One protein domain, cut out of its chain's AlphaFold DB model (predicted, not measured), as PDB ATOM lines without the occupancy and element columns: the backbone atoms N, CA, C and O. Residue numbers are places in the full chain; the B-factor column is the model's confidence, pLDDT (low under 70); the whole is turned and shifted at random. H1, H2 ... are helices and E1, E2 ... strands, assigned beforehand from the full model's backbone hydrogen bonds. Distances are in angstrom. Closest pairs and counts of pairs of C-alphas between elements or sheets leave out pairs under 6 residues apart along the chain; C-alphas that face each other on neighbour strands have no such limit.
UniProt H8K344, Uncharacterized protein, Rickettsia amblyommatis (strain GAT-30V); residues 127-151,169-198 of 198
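AT A GLANCE: This is residues 127 to 151 and 169 to 198 of the 198 residues of an uncharacterized protein of Rickettsia amblyommatis (strain GAT-30V) (UniProt H8K344). Helix H1 packs on strand E1 of a two-stranded antiparallel ribbon, E1 and E2, and a second helix, H2, makes the opposite end of a flat, loose shape. After H2 the last residues fold back toward the ribbon, and residues 196 to 197 pair with the end of E2. The printed part has 55 residues, with two named helices and two named strands in the order H1, E1, E2, H2; the class is mixed, helices and strands. The radius of gyration of the C-alphas is 14.4 A, and the C-alphas span 42 by 26 by 11 A.

IN THESE COORDINATES: H1, residues 127 to 139, begins at C-alpha 127 (49.332, -17.621, -34.185) and is 18.2 A long. E1 is residues 143 to 147, 12.7 A. E2 is residues 170 to 175, 16.8 A. H2, residues 182 to 190, 12.9 A, ends at C-alpha 190 (23.166, -26.030, -2.338).

HOW THE PARTS SIT: H1 and E1 have 7 pairs of C-alphas within 8 A, the closest being those of Leu 137 and Ile 143, 5.3 A apart. E1 and E2 are antiparallel neighbours, with 160 degrees between their directions; N 144 and O 173 are 2.9 A apart and N 173 and O 144 2.7 A, both within hydrogen-bond range. H1 and E2 are near each other, with 9 pairs of C-alphas within 10 A. Residues 174 to 175 of E2 pair antiparallel with residues 196 to 197. H2 is apart from H1 and from E1. In H1 and H2 every O i to N i+4 pair is within hydrogen-bond range.

THE WHOLE: The C-alphas farthest apart are those of Gln 128 and Tyr 190, 42.5 A. Residues 152 to 168 are not printed, and C-alphas 151 and 169 are 12.1 A apart across this cut, in the link from E1 to E2. The link from H1 to E1 is tight and that from E2 to H2 short. Mean pLDDT of the printed part is 84.4, and no printed residue is under 70.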
ATOM      1  N   VAL A 127      50.750 -17.235 -34.119       76.62
ATOM      2  CA  VAL A 127      49.332 -17.621 -34.185       76.62
ATOM      3  C   VAL A 127      49.170 -19.141 -34.194       76.62
ATOM      4  O   VAL A 127      48.416 -19.675 -33.389       76.62
ATOM      5  N   GLN A 128      49.946 -19.851 -35.018       80.69
ATOM      6  CA  GLN A 128      49.895 -21.315 -35.094       80.69
ATOM      7  C   GLN A 128      50.296 -21.982 -33.772       80.69
ATOM      8  O   GLN A 128      49.723 -23.005 -33.401       80.69
ATOM      9  N   VAL A 129      51.249 -21.397 -33.038       83.19
ATOM     10  CA  VAL A 129      51.633 -21.879 -31.701       83.19
ATOM     11  C   VAL A 129      50.486 -21.695 -30.705       83.19
ATOM     12  O   VAL A 129      50.181 -22.617 -29.949       83.19
ATOM     13  N   CYS A 130      49.828 -20.534 -30.721       81.44
ATOM     14  CA  CYS A 130      48.672 -20.263 -29.869       81.44
ATOM     15  C   CYS A 130      47.512 -21.225 -30.164       81.44
ATOM     16  O   CYS A 130      46.947 -21.799 -29.235       81.44
ATOM     17  N   ASP A 131      47.194 -21.466 -31.435       85.56
ATOM     18  CA  ASP A 131      46.115 -22.383 -31.818       85.56
ATOM     19  C   ASP A 131      46.422 -23.827 -31.394       85.56
ATOM     20  O   ASP A 131      45.562 -24.524 -30.847       85.56
ATOM     21  N   ALA A 132      47.672 -24.270 -31.567       87.62
ATOM     22  CA  ALA A 132      48.114 -25.584 -31.108       87.62
ATOM     23  C   ALA A 132      48.004 -25.729 -29.581       87.62
ATOM     24  O   ALA A 132      47.530 -26.756 -29.084       87.62
ATOM     25  N   LEU A 133      48.389 -24.690 -28.832       87.50
ATOM     26  CA  LEU A 133      48.251 -24.650 -27.376       87.50
ATOM     27  C   LEU A 133      46.778 -24.703 -26.946       87.50
ATOM     28  O   LEU A 133      46.430 -25.475 -26.050       87.50
ATOM     29  N   ALA A 134      45.907 -23.938 -27.611       87.38
ATOM     30  CA  ALA A 134      44.474 -23.908 -27.330       87.38
ATOM     31  C   ALA A 134      43.835 -25.295 -27.497       87.38
ATOM     32  O   ALA A 134      43.102 -25.765 -26.618       87.38
ATOM     33  N   LEU A 135      44.172 -25.979 -28.596       89.94
ATOM     34  CA  LEU A 135      43.705 -27.334 -28.889       89.94
ATOM     35  C   LEU A 135      44.228 -28.354 -27.879       89.94
ATOM     36  O   LEU A 135      43.482 -29.243 -27.465       89.94
ATOM     37  N   TYR A 136      45.490 -28.240 -27.466       91.44
ATOM     38  CA  TYR A 136      46.065 -29.128 -26.461       91.44
ATOM     39  C   TYR A 136      45.340 -28.993 -25.114       91.44
ATOM     40  O   TYR A 136      44.875 -29.994 -24.560       91.44
ATOM     41  N   LEU A 137      45.181 -27.761 -24.624       89.81
ATOM     42  CA  LEU A 137      44.496 -27.467 -23.363       89.81
ATOM     43  C   LEU A 137      43.056 -27.996 -23.366       89.81
ATOM     44  O   LEU A 137      42.635 -28.656 -22.415       89.81
ATOM     45  N   GLN A 138      42.320 -27.789 -24.459       88.25
ATOM     46  CA  GLN A 138      40.931 -28.227 -24.562       88.25
ATOM     47  C   GLN A 138      40.798 -29.749 -24.719       88.25
ATOM     48  O   GLN A 138      39.994 -30.381 -24.033       88.25
ATOM     49  N   ASN A 139      41.578 -30.366 -25.608       88.81
ATOM     50  CA  ASN A 139      41.369 -31.769 -25.966       88.81
ATOM     51  C   ASN A 139      42.028 -32.736 -24.985       88.81
ATOM     52  O   ASN A 139      41.419 -33.752 -24.637       88.81
ATOM     53  N   LYS A 140      43.259 -32.435 -24.551       90.12
ATOM     54  CA  LYS A 140      44.039 -33.306 -23.662       90.12
ATOM     55  C   LYS A 140      43.752 -33.026 -22.197       90.12
ATOM     56  O   LYS A 140      43.553 -33.973 -21.445       90.12
ATOM     57  N   LEU A 141      43.718 -31.751 -21.812       86.44
ATOM     58  CA  LEU A 141      43.579 -31.354 -20.410       86.44
ATOM     59  C   LEU A 141      42.138 -31.015 -20.007       86.44
ATOM     60  O   LEU A 141      41.887 -30.847 -18.822       86.44
ATOM     61  N   LYS A 142      41.191 -30.956 -20.958       87.94
ATOM     62  CA  LYS A 142      39.784 -30.577 -20.703       87.94
ATOM     63  C   LYS A 142      39.654 -29.205 -20.030       87.94
ATOM     64  O   LYS A 142      38.722 -28.944 -19.275       87.94
ATOM     65  N   ILE A 143      40.593 -28.311 -20.339       90.81
ATOM     66  CA  ILE A 143      40.620 -26.936 -19.851       90.81
ATOM     67  C   ILE A 143      40.032 -26.038 -20.937       90.81
ATOM     68  O   ILE A 143      40.594 -25.890 -22.029       90.81
ATOM     69  N   HIS A 144      38.908 -25.401 -20.621       88.81
ATOM     70  CA  HIS A 144      38.382 -24.311 -21.431       88.81
ATOM     71  C   HIS A 144      39.335 -23.136 -21.324       88.81
ATOM     72  O   HIS A 144      39.665 -22.713 -20.223       88.81
ATOM     73  N   ASN A 145      39.811 -22.625 -22.447       90.38
ATOM     74  CA  ASN A 145      40.891 -21.658 -22.439       90.38
ATOM     75  C   ASN A 145      40.613 -20.518 -23.419       90.38
ATOM     76  O   ASN A 145      39.907 -20.703 -24.409       90.38
ATOM     77  N   MET A 146      41.137 -19.333 -23.115       85.31
ATOM     78  CA  MET A 146      40.972 -18.151 -23.950       85.31
ATOM     79  C   MET A 146      42.167 -17.197 -23.787       85.31
ATOM     80  O   MET A 146      42.544 -16.892 -22.651       85.31
ATOM     81  N   PRO A 147      42.737 -16.677 -24.891       82.25
ATOM     82  CA  PRO A 147      43.738 -15.622 -24.822       82.25
ATOM     83  C   PRO A 147      43.089 -14.303 -24.386       82.25
ATOM     84  O   PRO A 147      42.010 -13.933 -24.865       82.25
ATOM     85  N   ILE A 148      43.751 -13.562 -23.496       78.81
ATOM     86  CA  ILE A 148      43.240 -12.265 -23.054       78.81
ATOM     87  C   ILE A 148      43.462 -11.226 -24.151       78.81
ATOM     88  O   ILE A 148      44.579 -10.922 -24.567       78.81
ATOM     89  N   LYS A 149      42.366 -10.606 -24.588       76.75
ATOM     90  CA  LYS A 149      42.402  -9.451 -25.486       76.75
ATOM     91  C   LYS A 149      42.635  -8.181 -24.670       76.75
ATOM     92  O   LYS A 149      41.683  -7.549 -24.222       76.75
ATOM     93  N   HIS A 150      43.899  -7.787 -24.511       71.50
ATOM     94  CA  HIS A 150      44.301  -6.611 -23.717       71.50
ATOM     95  C   HIS A 150      43.580  -5.310 -24.113       71.50
ATOM     96  O   HIS A 150      43.269  -4.500 -23.248       71.50
ATOM     97  N   HIS A 151      43.226  -5.133 -25.391       71.38
ATOM     98  CA  HIS A 151      42.476  -3.959 -25.871       71.38
ATOM     99  C   HIS A 151      41.024  -3.882 -25.362       71.38
ATOM    100  O   HIS A 151      40.406  -2.824 -25.452       71.38
ATOM    101  N   ASP A 169      48.587 -13.669 -19.994       75.25
ATOM    102  CA  ASP A 169      48.243 -13.564 -21.423       75.25
ATOM    103  C   ASP A 169      47.157 -14.574 -21.849       75.25
ATOM    104  O   ASP A 169      46.502 -14.413 -22.883       75.25
ATOM    105  N   TRP A 170      46.914 -15.587 -21.015       82.06
ATOM    106  CA  TRP A 170      45.945 -16.652 -21.224       82.06
ATOM    107  C   TRP A 170      45.173 -16.958 -19.941       82.06
ATOM    108  O   TRP A 170      45.738 -16.933 -18.849       82.06
ATOM    109  N   VAL A 171      43.893 -17.307 -20.072       85.62
ATOM    110  CA  VAL A 171      43.069 -17.815 -18.965       85.62
ATOM    111  C   VAL A 171      42.587 -19.218 -19.293       85.62
ATOM    112  O   VAL A 171      42.175 -19.487 -20.422       85.62
ATOM    113  N   GLY A 172      42.640 -20.105 -18.302       89.44
ATOM    114  CA  GLY A 172      42.069 -21.444 -18.351       89.44
ATOM    115  C   GLY A 172      40.992 -21.613 -17.283       89.44
ATOM    116  O   GLY A 172      41.028 -20.960 -16.247       89.44
ATOM    117  N   MET A 173      40.026 -22.483 -17.539       91.00
ATOM    118  CA  MET A 173      39.043 -22.942 -16.570       91.00
ATOM    119  C   MET A 173      38.819 -24.439 -16.767       91.00
ATOM    120  O   MET A 173      38.416 -24.898 -17.837       91.00
ATOM    121  N   GLU A 174      39.068 -25.197 -15.712       90.75
ATOM    122  CA  GLU A 174      38.785 -26.622 -15.635       90.75
ATOM    123  C   GLU A 174      37.427 -26.842 -14.969       90.75
ATOM    124  O   GLU A 174      37.147 -26.308 -13.891       90.75
ATOM    125  N   VAL A 175      36.584 -27.656 -15.602       88.44
ATOM    126  CA  VAL A 175      35.257 -28.008 -15.093       88.44
ATOM    127  C   VAL A 175      35.367 -29.302 -14.287       88.44
ATOM    128  O   VAL A 175      35.419 -30.400 -14.832       88.44
ATOM    129  N   LEU A 176      35.387 -29.185 -12.959       86.25
ATOM    130  CA  LEU A 176      35.584 -30.326 -12.054       86.25
ATOM    131  C   LEU A 176      34.357 -31.244 -11.986       86.25
ATOM    132  O   LEU A 176      34.466 -32.427 -11.662       86.25
ATOM    133  N   ASN A 177      33.179 -30.696 -12.283       84.88
ATOM    134  CA  ASN A 177      31.913 -31.409 -12.189       84.88
ATOM    135  C   ASN A 177      31.515 -32.144 -13.480       84.88
ATOM    136  O   ASN A 177      30.408 -32.680 -13.540       84.88
ATOM    137  N   GLU A 178      32.375 -32.199 -14.505       81.69
ATOM    138  CA  GLU A 178      32.026 -32.770 -15.815       81.69
ATOM    139  C   GLU A 178      31.502 -34.212 -15.681       81.69
ATOM    140  O   GLU A 178      30.457 -34.554 -16.233       81.69
ATOM    141  N   LYS A 179      32.157 -35.014 -14.832       85.00
ATOM    142  CA  LYS A 179      31.826 -36.427 -14.568       85.00
ATOM    143  C   LYS A 179      30.791 -36.651 -13.458       85.00
ATOM    144  O   LYS A 179      30.479 -37.797 -13.147       85.00
ATOM    145  N   TRP A 180      30.295 -35.598 -12.807       87.88
ATOM    146  CA  TRP A 180      29.356 -35.754 -11.692       87.88
ATOM    147  C   TRP A 180      27.966 -36.143 -12.192       87.88
ATOM    148  O   TRP A 180      27.492 -35.631 -13.211       87.88
ATOM    149  N   SER A 181      27.283 -36.998 -11.429       88.19
ATOM    150  CA  SER A 181      25.863 -37.270 -11.645       88.19
ATOM    151  C   SER A 181      25.022 -36.022 -11.360       88.19
ATOM    152  O   SER A 181      25.448 -35.108 -10.647       88.19
ATOM    153  N   SER A 182      23.809 -35.976 -11.916       85.88
ATOM    154  CA  SER A 182      22.856 -34.875 -11.714       85.88
ATOM    155  C   SER A 182      22.610 -34.584 -10.231       85.88
ATOM    156  O   SER A 182      22.715 -33.435  -9.813       85.88
ATOM    157  N   LEU A 183      22.417 -35.631  -9.423       87.69
ATOM    158  CA  LEU A 183      22.216 -35.521  -7.975       87.69
ATOM    159  C   LEU A 183      23.385 -34.816  -7.271       87.69
ATOM    160  O   LEU A 183      23.171 -33.913  -6.470       87.69
ATOM    161  N   ILE A 184      24.630 -35.180  -7.600       84.88
ATOM    162  CA  ILE A 184      25.823 -34.579  -6.983       84.88
ATOM    163  C   ILE A 184      25.967 -33.112  -7.403       84.88
ATOM    164  O   ILE A 184      26.308 -32.264  -6.576       84.88
ATOM    165  N   LYS A 185      25.673 -32.788  -8.670       84.62
ATOM    166  CA  LYS A 185      25.664 -31.400  -9.157       84.62
ATOM    167  C   LYS A 185      24.645 -30.555  -8.401       84.62
ATOM    168  O   LYS A 185      24.969 -29.432  -8.022       84.62
ATOM    169  N   ASP A 186      23.453 -31.088  -8.153       85.75
ATOM    170  CA  ASP A 186      22.411 -30.371  -7.422       85.75
ATOM    171  C   ASP A 186      22.784 -30.191  -5.949       85.75
ATOM    172  O   ASP A 186      22.730 -29.066  -5.455       85.75
ATOM    173  N   CYS A 187      23.310 -31.222  -5.277       84.44
ATOM    174  CA  CYS A 187      23.849 -31.080  -3.921       84.44
ATOM    175  C   CYS A 187      24.950 -30.009  -3.843       84.44
ATOM    176  O   CYS A 187      24.932 -29.156  -2.956       84.44
ATOM    177  N   ALA A 188      25.895 -29.999  -4.787       83.69
ATOM    178  CA  ALA A 188      26.988 -29.032  -4.788       83.69
ATOM    179  C   ALA A 188      26.533 -27.584  -5.022       83.69
ATOM    180  O   ALA A 188      27.209 -26.667  -4.555       83.69
ATOM    181  N   LYS A 189      25.405 -27.359  -5.715       82.06
ATOM    182  CA  LYS A 189      24.791 -26.022  -5.826       82.06
ATOM    183  C   LYS A 189      24.301 -25.529  -4.464       82.06
ATOM    184  O   LYS A 189      24.548 -24.376  -4.131       82.06
ATOM    185  N   TYR A 190      23.667 -26.395  -3.670       83.06
ATOM    186  CA  TYR A 190      23.166 -26.030  -2.338       83.06
ATOM    187  C   TYR A 190      24.290 -25.738  -1.334       83.06
ATOM    188  O   TYR A 190      24.143 -24.844  -0.507       83.06
ATOM    189  N   TYR A 191      25.425 -26.440  -1.427       79.94
ATOM    190  CA  TYR A 191      26.560 -26.278  -0.505       79.94
ATOM    191  C   TYR A 191      27.668 -25.334  -1.004       79.94
ATOM    192  O   TYR A 191      28.738 -25.287  -0.403       79.94
ATOM    193  N   ALA A 192      27.445 -24.601  -2.104       77.56
ATOM    194  CA  ALA A 192      28.457 -23.744  -2.735       77.56
ATOM    195  C   ALA A 192      29.806 -24.462  -2.974       77.56
ATOM    196  O   ALA A 192      30.887 -23.887  -2.826       77.56
ATOM    197  N   GLY A 193      29.750 -25.747  -3.341       75.62
ATOM    198  CA  GLY A 193      30.943 -26.535  -3.640       75.62
ATOM    199  C   GLY A 193      31.695 -25.965  -4.844       75.62
ATOM    200  O   GLY A 193      31.087 -25.435  -5.774       75.62
ATOM    201  N   LYS A 194      33.028 -26.086  -4.864       79.38
ATOM    202  CA  LYS A 194      33.834 -25.670  -6.022       79.38
ATOM    203  C   LYS A 194      33.505 -26.554  -7.228       79.38
ATOM    204  O   LYS A 194      33.799 -27.745  -7.220       79.38
ATOM    205  N   GLN A 195      32.905 -25.964  -8.258       81.88
ATOM    206  CA  GLN A 195      32.510 -26.662  -9.491       81.88
ATOM    207  C   GLN A 195      33.506 -26.466 -10.640       81.88
ATOM    208  O   GLN A 195      33.518 -27.250 -11.587       81.88
ATOM    209  N   ALA A 196      34.354 -25.443 -10.535       84.69
ATOM    210  CA  ALA A 196      35.392 -25.125 -11.500       84.69
ATOM    211  C   ALA A 196      36.658 -24.627 -10.792       84.69
ATOM    212  O   ALA A 196      36.607 -24.160  -9.647       84.69
ATOM    213  N   ARG A 197      37.787 -24.734 -11.491       85.62
ATOM    214  CA  ARG A 197      39.092 -24.216 -11.078       85.62
ATOM    215  C   ARG A 197      39.665 -23.357 -12.204       85.62
ATOM    216  O   ARG A 197      39.607 -23.773 -13.357       85.62
ATOM    217  N   PHE A 198      40.180 -22.183 -11.850       80.88
ATOM    218  CA  PHE A 198      40.874 -21.256 -12.747       80.88
ATOM    219  C   PHE A 198      42.383 -21.352 -12.535       80.88
ATOM    220  O   PHE A 198      42.772 -21.658 -11.380       80.88
TER     221      PHE A 198